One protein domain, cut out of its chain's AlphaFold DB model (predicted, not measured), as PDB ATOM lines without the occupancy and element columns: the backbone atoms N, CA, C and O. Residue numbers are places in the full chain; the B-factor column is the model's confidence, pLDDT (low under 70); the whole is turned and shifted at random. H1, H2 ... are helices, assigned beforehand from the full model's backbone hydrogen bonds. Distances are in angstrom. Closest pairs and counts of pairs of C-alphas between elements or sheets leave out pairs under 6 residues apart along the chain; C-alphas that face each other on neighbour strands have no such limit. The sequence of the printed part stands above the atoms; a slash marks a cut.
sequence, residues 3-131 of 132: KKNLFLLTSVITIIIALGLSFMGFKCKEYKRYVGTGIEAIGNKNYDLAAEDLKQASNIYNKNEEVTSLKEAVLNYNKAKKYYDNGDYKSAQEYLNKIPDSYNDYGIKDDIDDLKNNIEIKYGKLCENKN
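This is residues 3 to 131 of the 132 residues of the protein "Tetratricopeptide repeat family protein" of Clostridium baratii str. Sullivan (UniProt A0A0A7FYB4). A compact helical body has a long helical arm sticking out at one end: residues 3 to 26 of H1 make the arm, and the rest of H1 forms a three-helix bundle with H2 and H3, up and down, each helix running against the one before it. Beyond the bundle, H4 folds back on the last part of H3, and H5 packs beside H4, its last residues, with the printed part's end, sticking out at the far end as residues 124 to 131. The printed part has 129 residues with five named helices, H1 to H5 in chain order, and no named strand; the class is all helix. The whole is extended, with a radius of gyration of the C-alphas of 22.7 A and spans of 94 by 23 by 22 A.

Start with H1, residues 3 to 43, which touches H2, residues 47 to 60, with its residues 27 to 42 alone; look at Gly 38 and Ala 50, their closest C-alphas, 4.2 A apart. This hairpin has a shallow tilt of 19 degrees, opposite ways. Next, H2 touches H3, residues 65 to 85, with the closest C-alphas, Leu 54 and Lys 71, 5.3 A apart; this hairpin has a tilt of 32 degrees, only just shallow, opposite ways. H1 and H3 are close but not clearly touching, their closest C-alphas, Val 35 and Val 67, being 7.2 A apart. H3 is the hub, touching three helices. Its residues 76 to 84 alone touch H4, residues 89 to 96, where the closest C-alphas, Ala 80 and Ala 92, are 4.0 A apart; this hairpin has a shallow tilt of 9 degrees, opposite ways. H4 forms a further hairpin with H5, residues 109 to 129, at a shallow tilt of 25 degrees, with the closest C-alphas, Tyr 89 and Ile 119, 6.1 A apart. H3 and H5 only just touch, with 3 pairs of C-alphas within 8 A; the closest are Tyr 77 and Ile 112, 6.7 A apart. H1 is apart from H4 and H5, and so is H2. In H1, H2, H3, H4 and H5 every O i to N i+4 pair is within hydrogen-bond range.

Find C-alpha 3 at (-6.154, -4.224, 32.443); from there H1 runs 61.4 A to C-alpha 43 at (27.138, -45.420, 1.352). H2 spans 20.0 A, H3 29.9 A and H4 10.3 A. H5 runs 30.9 A to C-alpha 129 at (26.180, -56.816, -34.812).

The C-alphas of Lys 3 and Asn 131, the two farthest apart, are 94.4 A apart. Without the stretches that stand free, the body spans 46 by 23 by 22 A. The printed part has no cut, and the link from H4 to H5, residues 97 to 108, is long. Look for pLDDT under 70 at residues 3 to 24 and 129 to 131.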
ATOM      1  N   LYS A   3      -7.393  -3.449  32.191       50.69
ATOM      2  CA  LYS A   3      -6.154  -4.224  32.443       50.69
ATOM      3  C   LYS A   3      -6.308  -5.756  32.370       50.69
ATOM      4  O   LYS A   3      -5.336  -6.437  32.067       50.69
ATOM      5  N   LYS A   4      -7.506  -6.306  32.622       52.44
ATOM      6  CA  LYS A   4      -7.741  -7.768  32.621       52.44
ATOM      7  C   LYS A   4      -7.710  -8.373  31.207       52.44
ATOM      8  O   LYS A   4      -7.188  -9.468  31.041       52.44
ATOM      9  N   ASN A   5      -8.168  -7.635  30.191       51.38
ATOM     10  CA  ASN A   5      -8.138  -8.096  28.796       51.38
ATOM     11  C   ASN A   5      -6.720  -8.078  28.200       51.38
ATOM     12  O   ASN A   5      -6.393  -8.951  27.406       51.38
ATOM     13  N   LEU A   6      -5.857  -7.145  28.622       48.09
ATOM     14  CA  LEU A   6      -4.463  -7.059  28.160       48.09
ATOM     15  C   LEU A   6      -3.591  -8.219  28.686       48.09
ATOM     16  O   LEU A   6      -2.727  -8.727  27.971       48.09
ATOM     17  N   PHE A   7      -3.842  -8.674  29.919       49.75
ATOM     18  CA  PHE A   7      -3.142  -9.811  30.534       49.75
ATOM     19  C   PHE A   7      -3.559 -11.162  29.922       49.75
ATOM     20  O   PHE A   7      -2.724 -12.028  29.679       49.75
ATOM     21  N   LEU A   8      -4.846 -11.327  29.596       51.59
ATOM     22  CA  LEU A   8      -5.335 -12.532  28.917       51.59
ATOM     23  C   LEU A   8      -4.811 -12.625  27.473       51.59
ATOM     24  O   LEU A   8      -4.342 -13.691  27.079       51.59
ATOM     25  N   LEU A   9      -4.791 -11.516  26.720       48.06
ATOM     26  CA  LEU A   9      -4.280 -11.489  25.340       48.06
ATOM     27  C   LEU A   9      -2.781 -11.834  25.254       48.06
ATOM     28  O   LEU A   9      -2.363 -12.582  24.373       48.06
ATOM     29  N   THR A  10      -1.969 -11.318  26.182       51.75
ATOM     30  CA  THR A  10      -0.515 -11.573  26.222       51.75
ATOM     31  C   THR A  10      -0.175 -13.020  26.602       51.75
ATOM     32  O   THR A  10       0.786 -13.573  26.062       51.75
ATOM     33  N   SER A  11      -0.990 -13.673  27.444       54.28
ATOM     34  CA  SER A  11      -0.821 -15.098  27.788       54.28
ATOM     35  C   SER A  11      -1.136 -16.051  26.621       54.28
ATOM     36  O   SER A  11      -0.448 -17.049  26.424       54.28
ATOM     37  N   VAL A  12      -2.128 -15.720  25.786       55.97
ATOM     38  CA  VAL A  12      -2.498 -16.537  24.616       55.97
ATOM     39  C   VAL A  12      -1.427 -16.437  23.523       55.97
ATOM     40  O   VAL A  12      -1.052 -17.446  22.929       55.97
ATOM     41  N   ILE A  13      -0.865 -15.243  23.304       57.84
ATOM     42  CA  ILE A  13       0.208 -15.019  22.321       57.84
ATOM     43  C   ILE A  13       1.490 -15.784  22.699       57.84
ATOM     44  O   ILE A  13       2.129 -16.376  21.831       57.84
ATOM     45  N   THR A  14       1.854 -15.837  23.985       56.16
ATOM     46  CA  THR A  14       3.055 -16.564  24.442       56.16
ATOM     47  C   THR A  14       2.930 -18.082  24.288       56.16
ATOM     48  O   THR A  14       3.901 -18.725  23.887       56.16
ATOM     49  N   ILE A  15       1.742 -18.658  24.507       58.53
ATOM     50  CA  ILE A  15       1.484 -20.091  24.267       58.53
ATOM     51  C   ILE A  15       1.594 -20.428  22.771       58.53
ATOM     52  O   ILE A  15       2.208 -21.430  22.411       58.53
ATOM     53  N   ILE A  16       1.068 -19.572  21.887       59.00
ATOM     54  CA  ILE A  16       1.152 -19.772  20.429       59.00
ATOM     55  C   ILE A  16       2.611 -19.724  19.946       59.00
ATOM     56  O   ILE A  16       3.023 -20.565  19.146       59.00
ATOM     57  N   ILE A  17       3.420 -18.793  20.464       58.88
ATOM     58  CA  ILE A  17       4.847 -18.688  20.121       58.88
ATOM     59  C   ILE A  17       5.627 -19.912  20.632       58.88
ATOM     60  O   ILE A  17       6.418 -20.489  19.885       58.88
ATOM     61  N   ALA A  18       5.375 -20.362  21.865       58.38
ATOM     62  CA  ALA A  18       6.030 -21.545  22.429       58.38
ATOM     63  C   ALA A  18       5.697 -22.831  21.645       58.38
ATOM     64  O   ALA A  18       6.589 -23.637  21.368       58.38
ATOM     65  N   LEU A  19       4.442 -23.004  21.215       56.66
ATOM     66  CA  LEU A  19       4.029 -24.137  20.381       56.66
ATOM     67  C   LEU A  19       4.644 -24.073  18.972       56.66
ATOM     68  O   LEU A  19       5.110 -25.093  18.463       56.66
ATOM     69  N   GLY A  20       4.721 -22.883  18.365       58.97
ATOM     70  CA  GLY A  20       5.360 -22.685  17.061       58.97
ATOM     71  C   GLY A  20       6.856 -23.026  17.062       58.97
ATOM     72  O   GLY A  20       7.334 -23.731  16.171       58.97
ATOM     73  N   LEU A  21       7.584 -22.605  18.102       55.62
ATOM     74  CA  LEU A  21       9.005 -22.931  18.282       55.62
ATOM     75  C   LEU A  21       9.228 -24.436  18.501       55.62
ATOM     76  O   LEU A  21      10.165 -25.015  17.946       55.62
ATOM     77  N   SER A  22       8.327 -25.088  19.241       58.09
ATOM     78  CA  SER A  22       8.356 -26.539  19.476       58.09
ATOM     79  C   SER A  22       8.182 -27.334  18.175       58.09
ATOM     80  O   SER A  22       8.916 -28.288  17.912       58.09
ATOM     81  N   PHE A  23       7.244 -26.908  17.322       60.25
ATOM     82  CA  PHE A  23       6.957 -27.566  16.045       60.25
ATOM     83  C   PHE A  23       8.096 -27.384  15.030       60.25
ATOM     84  O   PHE A  23       8.440 -28.311  14.293       60.25
ATOM     85  N   MET A  24       8.731 -26.207  15.026       66.25
ATOM     86  CA  MET A  24       9.898 -25.932  14.184       66.25
ATOM     87  C   MET A  24      11.129 -26.741  14.629       66.25
ATOM     88  O   MET A  24      11.851 -27.275  13.784       66.25
ATOM     89  N   GLY A  25      11.327 -26.913  15.942       73.44
ATOM     90  CA  GLY A  25      12.391 -27.754  16.500       73.44
ATOM     91  C   GLY A  25      12.253 -29.236  16.133       73.44
ATOM     92  O   GLY A  25      13.239 -29.866  15.740       73.44
ATOM     93  N   PHE A  26      11.031 -29.782  16.185       80.75
ATOM     94  CA  PHE A  26      10.761 -31.171  15.790       80.75
ATOM     95  C   PHE A  26      11.083 -31.416  14.309       80.75
ATOM     96  O   PHE A  26      11.837 -32.338  13.990       80.75
ATOM     97  N   LYS A  27      10.612 -30.534  13.414       86.81
ATOM     98  CA  LYS A  27      10.890 -30.630  11.972       86.81
ATOM     99  C   LYS A  27      12.380 -30.545  11.645       86.81
ATOM    100  O   LYS A  27      12.849 -31.270  10.776       86.81
ATOM    101  N   CYS A  28      13.146 -29.707  12.345       89.88
ATOM    102  CA  CYS A  28      14.595 -29.625  12.137       89.88
ATOM    103  C   CYS A  28      15.306 -30.938  12.506       89.88
ATOM    104  O   CYS A  28      16.160 -31.415  11.756       89.88
ATOM    105  N   LYS A  29      14.941 -31.544  13.644       93.56
ATOM    106  CA  LYS A  29      15.493 -32.837  14.073       93.56
ATOM    107  C   LYS A  29      15.141 -33.948  13.082       93.56
ATOM    108  O   LYS A  29      16.003 -34.746  12.725       93.56
ATOM    109  N   GLU A  30      13.891 -33.983  12.637       94.94
ATOM    110  CA  GLU A  30      13.403 -34.972  11.681       94.94
ATOM    111  C   GLU A  30      14.077 -34.830  10.307       94.94
ATOM    112  O   GLU A  30      14.562 -35.820   9.765       94.94
ATOM    113  N   TYR A  31      14.208 -33.602   9.797       95.81
ATOM    114  CA  TYR A  31      14.955 -33.303   8.574       95.81
ATOM    115  C   TYR A  31      16.386 -33.846   8.630       95.81
ATOM    116  O   TYR A  31      16.799 -34.590   7.744       95.81
ATOM    117  N   LYS A  32      17.132 -33.525   9.697       97.00
ATOM    118  CA  LYS A  32      18.517 -33.993   9.862       97.00
ATOM    119  C   LYS A  32      18.610 -35.515   9.905       97.00
ATOM    120  O   LYS A  32      19.553 -36.071   9.352       97.00
ATOM    121  N   ARG A  33      17.638 -36.178  10.543       97.81
ATOM    122  CA  ARG A  33      17.570 -37.642  10.578       97.81
ATOM    123  C   ARG A  33      17.446 -38.211   9.167       97.81
ATOM    124  O   ARG A  33      18.268 -39.039   8.811       97.81
ATOM    125  N   TYR A  34      16.473 -37.744   8.384       98.50
ATOM    126  CA  TYR A  34      16.262 -38.224   7.015       98.50
ATOM    127  C   TYR A  34      17.454 -37.948   6.089       98.50
ATOM    128  O   TYR A  34      17.811 -38.794   5.279       98.50
ATOM    129  N   VAL A  35      18.116 -36.792   6.214       98.00
ATOM    130  CA  VAL A  35      19.349 -36.529   5.450       98.00
ATOM    131  C   VAL A  35      20.447 -37.523   5.835       98.00
ATOM    132  O   VAL A  35      21.064 -38.116   4.957       98.00
ATOM    133  N   GLY A  36      20.666 -37.739   7.135       97.75
ATOM    134  CA  GLY A  36      21.690 -38.662   7.625       97.75
ATOM    135  C   GLY A  36      21.463 -40.102   7.169       97.75
ATOM    136  O   GLY A  36      22.378 -40.710   6.619       97.75
ATOM    137  N   THR A  37      20.244 -40.625   7.330       98.31
ATOM    138  CA  THR A  37      19.912 -41.996   6.910       98.31
ATOM    139  C   THR A  37      19.936 -42.150   5.391       98.31
ATOM    140  O   THR A  37      20.403 -43.171   4.896       98.31
ATOM    141  N   GLY A  38      19.547 -41.116   4.638       98.12
ATOM    142  CA  GLY A  38      19.670 -41.102   3.181       98.12
ATOM    143  C   GLY A  38      21.124 -41.183   2.697       98.12
ATOM    144  O   GLY A  38      21.430 -41.968   1.802       98.12
ATOM    145  N   ILE A  39      22.036 -40.422   3.312       97.12
ATOM    146  CA  ILE A  39      23.474 -40.459   2.991       97.12
ATOM    147  C   ILE A  39      24.092 -41.806   3.391       97.12
ATOM    148  O   ILE A  39      24.858 -42.387   2.623       97.12
ATOM    149  N   GLU A  40      23.738 -42.336   4.562       97.81
ATOM    150  CA  GLU A  40      24.172 -43.667   4.999       97.81
ATOM    151  C   GLU A  40      23.690 -44.759   4.033       97.81
ATOM    152  O   GLU A  40      24.461 -45.634   3.637       97.81
ATOM    153  N   ALA A  41      22.433 -44.683   3.589       98.38
ATOM    154  CA  ALA A  41      21.871 -45.604   2.611       98.38
ATOM    155  C   ALA A  41      22.602 -45.535   1.258       98.38
ATOM    156  O   ALA A  41      22.837 -46.585   0.662       98.38
ATOM    157  N   ILE A  42      23.033 -44.346   0.808       97.56
ATOM    158  CA  ILE A  42      23.917 -44.200  -0.364       97.56
ATOM    159  C   ILE A  42      25.241 -44.931  -0.140       97.56
ATOM    160  O   ILE A  42      25.651 -45.711  -0.995       97.56
ATOM    161  N   GLY A  43      25.891 -44.726   1.011       96.12
ATOM    162  CA  GLY A  43      27.138 -45.420   1.352       96.12
ATOM    163  C   GLY A  43      26.989 -46.946   1.364       96.12
ATOM    164  O   GLY A  43      27.893 -47.667   0.950       96.12
ATOM    165  N   ASN A  44      25.811 -47.434   1.753       97.50
ATOM    166  CA  ASN A  44      25.452 -48.852   1.759       97.50
ATOM    167  C   ASN A  44      24.860 -49.354   0.427       97.50
ATOM    168  O   ASN A  44      24.385 -50.488   0.365       97.50
ATOM    169  N   LYS A  45      24.848 -48.524  -0.627       97.38
ATOM    170  CA  LYS A  45      24.248 -48.810  -1.945       97.38
ATOM    171  C   LYS A  45      22.764 -49.209  -1.903       97.38
ATOM    172  O   LYS A  45      22.244 -49.817  -2.838       97.38
ATOM    173  N   ASN A  46      22.052 -48.859  -0.833       98.19
ATOM    174  CA  ASN A  46      20.610 -49.057  -0.717       98.19
ATOM    175  C   ASN A  46      19.876 -47.838  -1.287       98.19
ATOM    176  O   ASN A  46      19.366 -46.982  -0.562       98.19
ATOM    177  N   TYR A  47      19.861 -47.743  -2.615       98.19
ATOM    178  CA  TYR A  47      19.378 -46.553  -3.307       98.19
ATOM    179  C   TYR A  47      17.865 -46.346  -3.235       98.19
ATOM    180  O   TYR A  47      17.397 -45.218  -3.387       98.19
ATOM    181  N   ASP A  48      17.082 -47.392  -2.980       98.12
ATOM    182  CA  ASP A  48      15.641 -47.249  -2.758       98.12
ATOM    183  C   ASP A  48      15.353 -46.586  -1.406       98.12
ATOM    184  O   ASP A  48      14.582 -45.625  -1.348       98.12
ATOM    185  N   LEU A  49      16.045 -47.014  -0.342       98.31
ATOM    186  CA  LEU A  49      15.957 -46.361   0.967       98.31
ATOM    187  C   LEU A  49      16.480 -44.921   0.908       98.31
ATOM    188  O   LEU A  49      15.835 -44.007   1.419       98.31
ATOM    189  N   ALA A  50      17.610 -44.698   0.229       98.44
ATOM    190  CA  ALA A  50      18.153 -43.356   0.042       98.44
ATOM    191  C   ALA A  50      17.147 -42.420  -0.648       98.44
ATOM    192  O   ALA A  50      16.956 -41.281  -0.218       98.44
ATOM    193  N   ALA A  51      16.469 -42.898  -1.698       98.12
ATOM    194  CA  ALA A  51      15.450 -42.128  -2.403       98.12
ATOM    195  C   ALA A  51      14.260 -41.779  -1.499       98.12
ATOM    196  O   ALA A  51      13.753 -40.653  -1.559       98.12
ATOM    197  N   GLU A  52      13.805 -42.728  -0.679       98.44
ATOM    198  CA  GLU A  52      12.715 -42.513   0.269       98.44
ATOM    199  C   GLU A  52      13.084 -41.445   1.303       98.44
ATOM    200  O   GLU A  52      12.380 -40.439   1.429       98.44
ATOM    201  N   ASP A  53      14.218 -41.605   1.980       98.56
ATOM    202  CA  ASP A  53      14.646 -40.708   3.049       98.56
ATOM    203  C   ASP A  53      14.946 -39.291   2.537       98.56
ATOM    204  O   ASP A  53      14.465 -38.301   3.099       98.56
ATOM    205  N   LEU A  54      15.645 -39.149   1.408       98.00
ATOM    206  CA  LEU A  54      15.930 -37.830   0.827       98.00
ATOM    207  C   LEU A  54      14.664 -37.123   0.322       98.00
ATOM    208  O   LEU A  54      14.573 -35.887   0.353       98.00
ATOM    209  N   LYS A  55      13.646 -37.885  -0.102       98.00
ATOM    210  CA  LYS A  55      12.321 -37.340  -0.419       98.00
ATOM    211  C   LYS A  55      11.628 -36.823   0.840       98.00
ATOM    212  O   LYS A  55      11.070 -35.727   0.796       98.00
ATOM    213  N   GLN A  56      11.700 -37.545   1.959       97.94
ATOM    214  CA  GLN A  56      11.160 -37.064   3.235       97.94
ATOM    215  C   GLN A  56      11.880 -35.801   3.722       97.94
ATOM    216  O   GLN A  56      11.223 -34.826   4.089       97.94
ATOM    217  N   ALA A  57      13.214 -35.754   3.637       97.44
ATOM    218  CA  ALA A  57      13.986 -34.551   3.951       97.44
ATOM    219  C   ALA A  57      13.545 -33.352   3.092       97.44
ATOM    220  O   ALA A  57      13.258 -32.277   3.621       97.44
ATOM    221  N   SER A  58      13.409 -33.553   1.777       95.69
ATOM    222  CA  SER A  58      12.938 -32.521   0.844       95.69
ATOM    223  C   SER A  58      11.506 -32.055   1.133       95.69
ATOM    224  O   SER A  58      11.210 -30.874   0.978       95.69
ATOM    225  N   ASN A  59      10.618 -32.944   1.592       95.00
ATOM    226  CA  ASN A  59       9.252 -32.579   1.991       95.00
ATOM    227  C   ASN A  59       9.228 -31.675   3.234       95.00
ATOM    228  O   ASN A  59       8.325 -30.849   3.380       95.00
ATOM    229  N   ILE A  60      10.206 -31.822   4.133       94.06
ATOM    230  CA  ILE A  60      10.335 -30.980   5.328       94.06
ATOM    231  C   ILE A  60      10.992 -29.639   4.987       94.06
ATOM    232  O   ILE A  60      10.519 -28.593   5.440       94.06
ATOM    233  N   TYR A  61      12.076 -29.662   4.206       92.25
ATOM    234  CA  TYR A  61      12.821 -28.471   3.807       92.25
ATOM    235  C   TYR A  61      13.365 -28.605   2.378       92.25
ATOM    236  O   TYR A  61      14.444 -29.144   2.143       92.25
ATOM    237  N   ASN A  62      12.618 -28.057   1.419       90.69
ATOM    238  CA  ASN A  62      12.907 -28.142  -0.017       90.69
ATOM    239  C   ASN A  62      13.889 -27.081  -0.543       90.69
ATOM    240  O   ASN A  62      14.157 -27.049  -1.738       90.69
ATOM    241  N   LYS A  63      14.387 -26.185   0.317       92.81
ATOM    242  CA  LYS A  63      15.318 -25.115  -0.082       92.81
ATOM    243  C   LYS A  63      16.789 -25.508   0.051       92.81
ATOM    244  O   LYS A  63      17.651 -24.711  -0.291       92.81
ATOM    245  N   ASN A  64      17.085 -26.702   0.572       93.12
ATOM    246  CA  ASN A  64      18.446 -27.222   0.543       93.12
ATOM    247  C   ASN A  64      18.718 -27.803  -0.853       93.12
ATOM    248  O   ASN A  64      18.201 -28.870  -1.198       93.12
ATOM    249  N   GLU A  65      19.504 -27.079  -1.648       93.25
ATOM    250  CA  GLU A  65      19.862 -27.455  -3.019       93.25
ATOM    251  C   GLU A  65      20.687 -28.743  -3.081       93.25
ATOM    252  O   GLU A  65      20.469 -29.556  -3.977       93.25
ATOM    253  N   GLU A  66      21.565 -28.982  -2.109       92.81
ATOM    254  CA  GLU A  66      22.375 -30.200  -2.024       92.81
ATOM    255  C   GLU A  66      21.486 -31.430  -1.809       92.81
ATOM    256  O   GLU A  66      21.523 -32.373  -2.596       92.81
ATOM    257  N   VAL A  67      20.591 -31.388  -0.817       94.94
ATOM    258  CA  VAL A  67      19.638 -32.484  -0.555       94.94
ATOM    259  C   VAL A  67      18.690 -32.690  -1.735       94.94
ATOM    260  O   VAL A  67      18.359 -33.825  -2.080       94.94
ATOM    261  N   THR A  68      18.258 -31.602  -2.375       94.62
ATOM    262  CA  THR A  68      17.386 -31.665  -3.553       94.62
ATOM    263  C   THR A  68      18.090 -32.334  -4.725       94.62
ATOM    264  O   THR A  68      17.516 -33.235  -5.339       94.62
ATOM    265  N   SER A  69      19.335 -31.944  -4.991       94.38
ATOM    266  CA  SER A  69      20.128 -32.497  -6.084       94.38
ATOM    267  C   SER A  69      20.498 -33.954  -5.832       94.38
ATOM    268  O   SER A  69      20.362 -34.786  -6.725       94.38
ATOM    269  N   LEU A  70      20.884 -34.296  -4.600       96.06
ATOM    270  CA  LEU A  70      21.208 -35.666  -4.218       96.06
ATOM    271  C   LEU A  70      19.986 -36.583  -4.351       96.06
ATOM    272  O   LEU A  70      20.077 -37.665  -4.926       96.06
ATOM    273  N   LYS A  71      18.809 -36.123  -3.904       96.75
ATOM    274  CA  LYS A  71      17.530 -36.819  -4.118       96.75
ATOM    275  C   LYS A  71      17.284 -37.073  -5.608       96.75
ATOM    276  O   LYS A  71      16.876 -38.167  -5.990       96.75
ATOM    277  N   GLU A  72      17.483 -36.062  -6.450       96.69
ATOM    278  CA  GLU A  72      17.283 -36.183  -7.898       96.69
ATOM    279  C   GLU A  72      18.277 -37.145  -8.540       96.69
ATOM    280  O   GLU A  72      17.869 -37.954  -9.375       96.69
ATOM    281  N   ALA A  73      19.538 -37.123  -8.111       97.25
ATOM    282  CA  ALA A  73      20.551 -38.057  -8.572       97.25
ATOM    283  C   ALA A  73      20.163 -39.509  -8.266       97.25
ATOM    284  O   ALA A  73      20.112 -40.329  -9.183       97.25
ATOM    285  N   VAL A  74      19.784 -39.807  -7.019       98.06
ATOM    286  CA  VAL A  74      19.357 -41.157  -6.609       98.06
ATOM    287  C   VAL A  74      18.099 -41.600  -7.372       98.06
ATOM    288  O   VAL A  74      18.048 -42.706  -7.908       98.06
ATOM    289  N   LEU A  75      17.084 -40.736  -7.491       98.12
ATOM    290  CA  LEU A  75      15.841 -41.076  -8.197       98.12
ATOM    291  C   LEU A  75      16.062 -41.355  -9.687       98.12
ATOM    292  O   LEU A  75      15.456 -42.275 -10.243       98.12
ATOM    293  N   ASN A  76      16.886 -40.544 -10.350       98.38
ATOM    294  CA  ASN A  76      17.209 -40.736 -11.759       98.38
ATOM    295  C   ASN A  76      18.098 -41.967 -11.962       98.38
ATOM    296  O   ASN A  76      17.845 -42.722 -12.899       98.38
ATOM    297  N   TYR A  77      19.045 -42.235 -11.059       98.31
ATOM    298  CA  TYR A  77      19.835 -43.465 -11.075       98.31
ATOM    299  C   TYR A  77      18.952 -44.717 -10.960       98.31
ATOM    300  O   TYR A  77      19.035 -45.586 -11.826       98.31
ATOM    301  N   ASN A  78      18.035 -44.796  -9.984       98.50
ATOM    302  CA  ASN A  78      17.162 -45.975  -9.823       98.50
ATOM    303  C   ASN A  78      16.316 -46.225 -11.076       98.50
ATOM    304  O   ASN A  78      16.152 -47.365 -11.519       98.50
ATOM    305  N   LYS A  79      15.794 -45.155 -11.689       98.56
ATOM    306  CA  LYS A  79      15.063 -45.262 -12.959       98.56
ATOM    307  C   LYS A  79      15.974 -45.744 -14.077       98.56
ATOM    308  O   LYS A  79      15.609 -46.696 -14.763       98.56
ATOM    309  N   ALA A  80      17.146 -45.133 -14.244       98.50
ATOM    310  CA  ALA A  80      18.109 -45.529 -15.261       98.50
ATOM    311  C   ALA A  80      18.484 -47.009 -15.130       98.50
ATOM    312  O   ALA A  80      18.413 -47.748 -16.111       98.50
ATOM    313  N   LYS A  81      18.790 -47.462 -13.910       98.44
ATOM    314  CA  LYS A  81      19.121 -48.855 -13.610       98.44
ATOM    315  C   LYS A  81      17.980 -49.801 -13.976       98.44
ATOM    316  O   LYS A  81      18.213 -50.800 -14.647       98.44
ATOM    317  N   LYS A  82      16.738 -49.449 -13.630       98.31
ATOM    318  CA  LYS A  82      15.552 -50.232 -14.001       98.31
ATOM    319  C   LYS A  82      15.375 -50.347 -15.519       98.31
ATOM    320  O   LYS A  82      15.061 -51.426 -16.011       98.31
ATOM    321  N   TYR A  83      15.553 -49.258 -16.268       98.31
ATOM    322  CA  TYR A  83      15.479 -49.304 -17.733       98.31
ATOM    323  C   TYR A  83      16.620 -50.127 -18.336       98.31
ATOM    324  O   TYR A  83      16.373 -50.938 -19.227       98.31
ATOM    325  N   TYR A  84      17.837 -49.986 -17.805       97.12
ATOM    326  CA  TYR A  84      18.992 -50.780 -18.217       97.12
ATOM    327  C   TYR A  84      18.755 -52.281 -18.018       97.12
ATOM    328  O   TYR A  84      18.976 -53.062 -18.942       97.12
ATOM    329  N   ASP A  85      18.249 -52.681 -16.848       96.50
ATOM    330  CA  ASP A  85      17.958 -54.085 -16.525       96.50
ATOM    331  C   ASP A  85      16.867 -54.677 -17.430       96.50
ATOM    332  O   ASP A  85      16.893 -55.866 -17.745       96.50
ATOM    333  N   ASN A  86      15.953 -53.835 -17.916       96.81
ATOM    334  CA  ASN A  86      14.922 -54.208 -18.887       96.81
ATOM    335  C   ASN A  86      15.407 -54.156 -20.350       96.81
ATOM    336  O   ASN A  86      14.621 -54.408 -21.264       96.81
ATOM    337  N   GLY A  87      16.677 -53.816 -20.597       94.50
ATOM    338  CA  GLY A  87      17.266 -53.711 -21.935       94.50
ATOM    339  C   GLY A  87      16.916 -52.430 -22.702       94.50
ATOM    340  O   GLY A  87      17.291 -52.298 -23.867       94.50
ATOM    341  N   ASP A  88      16.236 -51.472 -22.071       95.56
ATOM    342  CA  ASP A  88      15.919 -50.170 -22.659       95.56
ATOM    343  C   ASP A  88      17.045 -49.166 -22.378       95.56
ATOM    344  O   ASP A  88      16.963 -48.277 -21.525       95.56
ATOM    345  N   TYR A  89      18.148 -49.331 -23.107       94.44
ATOM    346  CA  TYR A  89      19.349 -48.511 -22.929       94.44
ATOM    347  C   TYR A  89      19.130 -47.039 -23.295       94.44
ATOM    348  O   TYR A  89      19.796 -46.166 -22.743       94.44
ATOM    349  N   LYS A  90      18.164 -46.750 -24.182       93.69
ATOM    350  CA  LYS A  90      17.832 -45.377 -24.569       93.69
ATOM    351  C   LYS A  90      17.202 -44.640 -23.398       93.69
ATOM    352  O   LYS A  90      17.698 -43.581 -23.016       93.69
ATOM    353  N   SER A  91      16.156 -45.203 -22.794       96.75
ATOM    354  CA  SER A  91      15.554 -44.581 -21.617       96.75
ATOM    355  C   SER A  91      16.505 -44.581 -20.424       96.75
ATOM    356  O   SER A  91      16.529 -43.601 -19.683       96.75
ATOM    357  N   ALA A  92      17.347 -45.606 -20.264       97.69
ATOM    358  CA  ALA A  92      18.386 -45.589 -19.237       97.69
ATOM    359  C   ALA A  92      19.316 -44.368 -19.379       97.69
ATOM    360  O   ALA A  92      19.491 -43.617 -18.417       97.69
ATOM    361  N   GLN A  93      19.821 -44.108 -20.591       96.31
ATOM    362  CA  GLN A  93      20.649 -42.936 -20.892       96.31
ATOM    363  C   GLN A  93      19.897 -41.619 -20.655       96.31
ATOM    364  O   GLN A  93      20.446 -40.685 -20.074       96.31
ATOM    365  N   GLU A  94      18.629 -41.530 -21.066       97.31
ATOM    366  CA  GLU A  94      17.807 -40.331 -20.856       97.31
ATOM    367  C   GLU A  94      17.642 -39.978 -19.372       97.31
ATOM    368  O   GLU A  94      17.548 -38.798 -19.036       97.31
ATOM    369  N   TYR A  95      17.590 -40.972 -18.480       98.19
ATOM    370  CA  TYR A  95      17.556 -40.726 -17.038       98.19
ATOM    371  C   TYR A  95      18.932 -40.378 -16.469       98.19
ATOM    372  O   TYR A  95      19.006 -39.463 -15.652       98.19
ATOM    373  N   LEU A  96      20.011 -41.015 -16.933       96.81
ATOM    374  CA  LEU A  96      21.377 -40.643 -16.538       96.81
ATOM    375  C   LEU A  96      21.709 -39.192 -16.900       96.81
ATOM    376  O   LEU A  96      22.284 -38.477 -16.088       96.81
ATOM    377  N   ASN A  97      21.278 -38.721 -18.071       95.62
ATOM    378  CA  ASN A  97      21.508 -37.345 -18.522       95.62
ATOM    379  C   ASN A  97      20.748 -36.287 -17.695       95.62
ATOM    380  O   ASN A  97      21.004 -35.095 -17.842       95.62
ATOM    381  N   LYS A  98      19.783 -36.699 -16.859       96.31
ATOM    382  CA  LYS A  98      19.034 -35.813 -15.948       96.31
ATOM    383  C   LYS A  98      19.664 -35.724 -14.559       96.31
ATOM    384  O   LYS A  98      19.132 -35.013 -13.710       96.31
ATOM    385  N   ILE A  99      20.722 -36.487 -14.293       95.56
ATOM    386  CA  ILE A  99      21.404 -36.468 -13.004       95.56
ATOM    387  C   ILE A  99      22.216 -35.158 -12.902       95.56
ATOM    388  O   ILE A  99      23.059 -34.921 -13.764       95.56
ATOM    389  N   PRO A 100      21.983 -34.311 -11.881       90.62
ATOM    390  CA  PRO A 100      22.724 -33.059 -11.689       90.62
ATOM    391  C   PRO A 100      24.153 -33.330 -11.211       90.62
ATOM    392  O   PRO A 100      24.321 -34.182 -10.362       90.62
ATOM    393  N   ASP A 101      25.177 -32.591 -11.637       84.06
ATOM    394  CA  ASP A 101      26.593 -32.910 -11.328       84.06
ATOM    395  C   ASP A 101      26.998 -32.853  -9.836       84.06
ATOM    396  O   ASP A 101      28.098 -33.253  -9.459       84.06
ATOM    397  N   SER A 102      26.123 -32.380  -8.951       76.88
ATOM    398  CA  SER A 102      26.381 -32.225  -7.514       76.88
ATOM    399  C   SER A 102      26.394 -33.538  -6.706       76.88
ATOM    400  O   SER A 102      26.601 -33.493  -5.498       76.88
ATOM    401  N   TYR A 103      26.228 -34.714  -7.332       78.94
ATOM    402  CA  TYR A 103      26.397 -36.022  -6.659       78.94
ATOM    403  C   TYR A 103      27.854 -36.477  -6.522       78.94
ATOM    404  O   TYR A 103      28.095 -37.506  -5.893       78.94
ATOM    405  N   ASN A 104      28.810 -35.772  -7.132       82.62
ATOM    406  CA  ASN A 104      30.185 -36.258  -7.277       82.62
ATOM    407  C   ASN A 104      30.905 -36.549  -5.945       82.62
ATOM    408  O   ASN A 104      31.815 -37.372  -5.926       82.62
ATOM    409  N   ASP A 105      30.469 -35.943  -4.840       87.06
ATOM    410  CA  ASP A 105      31.061 -36.148  -3.509       87.06
ATOM    411  C   ASP A 105      30.448 -37.331  -2.733       87.06
ATOM    412  O   ASP A 105      30.827 -37.607  -1.594       87.06
ATOM    413  N   TYR A 106      29.493 -38.046  -3.331       91.50
ATOM    414  CA  TYR A 106      28.736 -39.116  -2.685       91.50
ATOM    415  C   TYR A 106      29.045 -40.486  -3.294       91.50
ATOM    416  O   TYR A 106      29.308 -40.615  -4.488       91.50
ATOM    417  N   GLY A 107      28.918 -41.544  -2.483       90.88
ATOM    418  CA  GLY A 107      29.243 -42.927  -2.877       90.88
ATOM    419  C   GLY A 107      28.463 -43.489  -4.077       90.88
ATOM    420  O   GLY A 107      28.826 -44.538  -4.596       90.88
ATOM    421  N   ILE A 108      27.426 -42.789  -4.547       94.69
ATOM    422  CA  ILE A 108      26.665 -43.137  -5.754       94.69
ATOM    423  C   ILE A 108      27.418 -42.823  -7.058       94.69
ATOM    424  O   ILE A 108      27.076 -43.372  -8.105       94.69
ATOM    425  N   LYS A 109      28.431 -41.946  -7.015       94.88
ATOM    426  CA  LYS A 109      29.153 -41.474  -8.204       94.88
ATOM    427  C   LYS A 109      29.693 -42.629  -9.050       94.88
ATOM    428  O   LYS A 109      29.435 -42.674 -10.250       94.88
ATOM    429  N   ASP A 110      30.398 -43.566  -8.424       94.25
ATOM    430  CA  ASP A 110      31.039 -44.668  -9.145       94.25
ATOM    431  C   ASP A 110      30.003 -45.593  -9.793       94.25
ATOM    432  O   ASP A 110      30.159 -45.984 -10.943       94.25
ATOM    433  N   ASP A 111      28.880 -45.849  -9.117       96.62
ATOM    434  CA  ASP A 111      27.808 -46.682  -9.667       96.62
ATOM    435  C   ASP A 111      27.072 -45.991 -10.836       96.62
ATOM    436  O   ASP A 111      26.608 -46.660 -11.766       96.62
ATOM    437  N   ILE A 112      26.966 -44.656 -10.819       96.69
ATOM    438  CA  ILE A 112      26.455 -43.862 -11.950       96.69
ATOM    439  C   ILE A 112      27.410 -43.953 -13.141       96.69
ATOM    440  O   ILE A 112      26.959 -44.197 -14.265       96.69
ATOM    441  N   ASP A 113      28.708 -43.755 -12.915       95.38
ATOM    442  CA  ASP A 113      29.718 -43.796 -13.973       95.38
ATOM    443  C   ASP A 113      29.838 -45.201 -14.577       95.38
ATOM    444  O   ASP A 113      29.863 -45.352 -15.801       95.38
ATOM    445  N   ASP A 114      29.773 -46.241 -13.747       96.62
ATOM    446  CA  ASP A 114      29.711 -47.628 -14.197       96.62
ATOM    447  C   ASP A 114      28.479 -47.888 -15.068       96.62
ATOM    448  O   ASP A 114      28.567 -48.566 -16.097       96.62
ATOM    449  N   LEU A 115      27.311 -47.347 -14.704       97.38
ATOM    450  CA  LEU A 115      26.104 -47.519 -15.509       97.38
ATOM    451  C   LEU A 115      26.210 -46.800 -16.865       97.38
ATOM    452  O   LEU A 115      25.805 -47.382 -17.875       97.38
ATOM    453  N   LYS A 116      26.792 -45.591 -16.910       95.56
ATOM    454  CA  LYS A 116      27.084 -44.876 -18.171       95.56
ATOM    455  C   LYS A 116      27.983 -45.722 -19.075       95.56
ATOM    456  O   LYS A 116      27.606 -46.020 -20.208       95.56
ATOM    457  N   ASN A 117      29.110 -46.199 -18.543       95.75
ATOM    458  CA  ASN A 117      30.066 -47.029 -19.281       95.75
ATOM    459  C   ASN A 117      29.414 -48.314 -19.815       95.75
ATOM    460  O   ASN A 117      29.604 -48.706 -20.967       95.75
ATOM    461  N   ASN A 118      28.593 -48.970 -18.993       95.69
ATOM    462  CA  ASN A 118      27.885 -50.182 -19.390       95.69
ATOM    463  C   ASN A 118      26.907 -49.938 -20.551       95.69
ATOM    464  O   ASN A 118      26.809 -50.777 -21.451       95.69
ATOM    465  N   ILE A 119      26.206 -48.803 -20.566       94.25
ATOM    466  CA  ILE A 119      25.319 -48.422 -21.674       94.25
ATOM    467  C   ILE A 119      26.118 -48.166 -22.956       94.25
ATOM    468  O   ILE A 119      25.750 -48.686 -24.012       94.25
ATOM    469  N   GLU A 120      27.234 -47.441 -22.875       91.31
ATOM    470  CA  GLU A 120      28.108 -47.188 -24.028       91.31
ATOM    471  C   GLU A 120      28.622 -48.492 -24.654       91.31
ATOM    472  O   GLU A 120      28.519 -48.690 -25.869       91.31
ATOM    473  N   ILE A 121      29.074 -49.441 -23.828       91.00
ATOM    474  CA  ILE A 121      29.508 -50.769 -24.286       91.00
ATOM    475  C   ILE A 121      28.369 -51.507 -25.004       91.00
ATOM    476  O   ILE A 121      28.595 -52.170 -26.024       91.00
ATOM    477  N   LYS A 122      27.134 -51.426 -24.489       89.44
ATOM    478  CA  LYS A 122      25.968 -52.059 -25.129       89.44
ATOM    479  C   LYS A 122      25.680 -51.440 -26.492       89.44
ATOM    480  O   LYS A 122      25.438 -52.191 -27.438       89.44
ATOM    481  N   TYR A 123      25.765 -50.117 -26.622       82.56
ATOM    482  CA  TYR A 123      25.631 -49.450 -27.916       82.56
ATOM    483  C   TYR A 123      26.727 -49.860 -28.904       82.56
ATOM    484  O   TYR A 123      26.401 -50.192 -30.044       82.56
ATOM    485  N   GLY A 124      27.989 -49.933 -28.469       80.62
ATOM    486  CA  GLY A 124      29.098 -50.402 -29.309       80.62
ATOM    487  C   GLY A 124      28.846 -51.799 -29.888       80.62
ATOM    488  O   GLY A 124      28.885 -51.993 -31.104       80.62
ATOM    489  N   LYS A 125      28.450 -52.754 -29.035       82.38
ATOM    490  CA  LYS A 125      28.110 -54.128 -29.455       82.38
ATOM    491  C   LYS A 125      26.933 -54.187 -30.436       82.38
ATOM    492  O   LYS A 125      26.927 -55.011 -31.349       82.38
ATOM    493  N   LEU A 126      25.921 -53.335 -30.259       74.81
ATOM    494  CA  LEU A 126      24.774 -53.269 -31.173       74.81
ATOM    495  C   LEU A 126      25.172 -52.756 -32.564       74.81
ATOM    496  O   LEU A 126      24.621 -53.231 -33.556       74.81
ATOM    497  N   CYS A 127      26.120 -51.820 -32.651       70.81
ATOM    498  CA  CYS A 127      26.649 -51.339 -33.927       70.81
ATOM    499  C   CYS A 127      27.464 -52.420 -34.653       70.81
ATOM    500  O   CYS A 127      27.297 -52.596 -35.856       70.81
ATOM    501  N   GLU A 128      28.286 -53.189 -33.933       74.88
ATOM    502  CA  GLU A 128      29.066 -54.293 -34.514       74.88
ATOM    503  C   GLU A 128      28.182 -55.414 -35.075       74.88
ATOM    504  O   GLU A 128      28.449 -55.934 -36.157       74.88
ATOM    505  N   ASN A 129      27.098 -55.762 -34.378       66.81
ATOM    506  CA  ASN A 129      26.180 -56.816 -34.812       66.81
ATOM    507  C   ASN A 129      25.328 -56.438 -36.035       66.81
ATOM    508  O   ASN A 129      24.815 -57.332 -36.695       66.81
ATOM    509  N   LYS A 130      25.159 -55.145 -36.346       63.75
ATOM    510  CA  LYS A 130      24.446 -54.691 -37.558       63.75
ATOM    511  C   LYS A 130      25.309 -54.717 -38.823       63.75
ATOM    512  O   LYS A 130      24.766 -54.583 -39.914       63.75
ATOM    513  N   ASN A 131      26.626 -54.856 -38.672       58.09
ATOM    514  CA  ASN A 131      27.600 -54.842 -39.767       58.09
ATOM    515  C   ASN A 131      28.126 -56.248 -40.122       58.09
ATOM    516  O   ASN A 131      29.068 -56.361 -40.906       58.09
TER     517      ASN A 131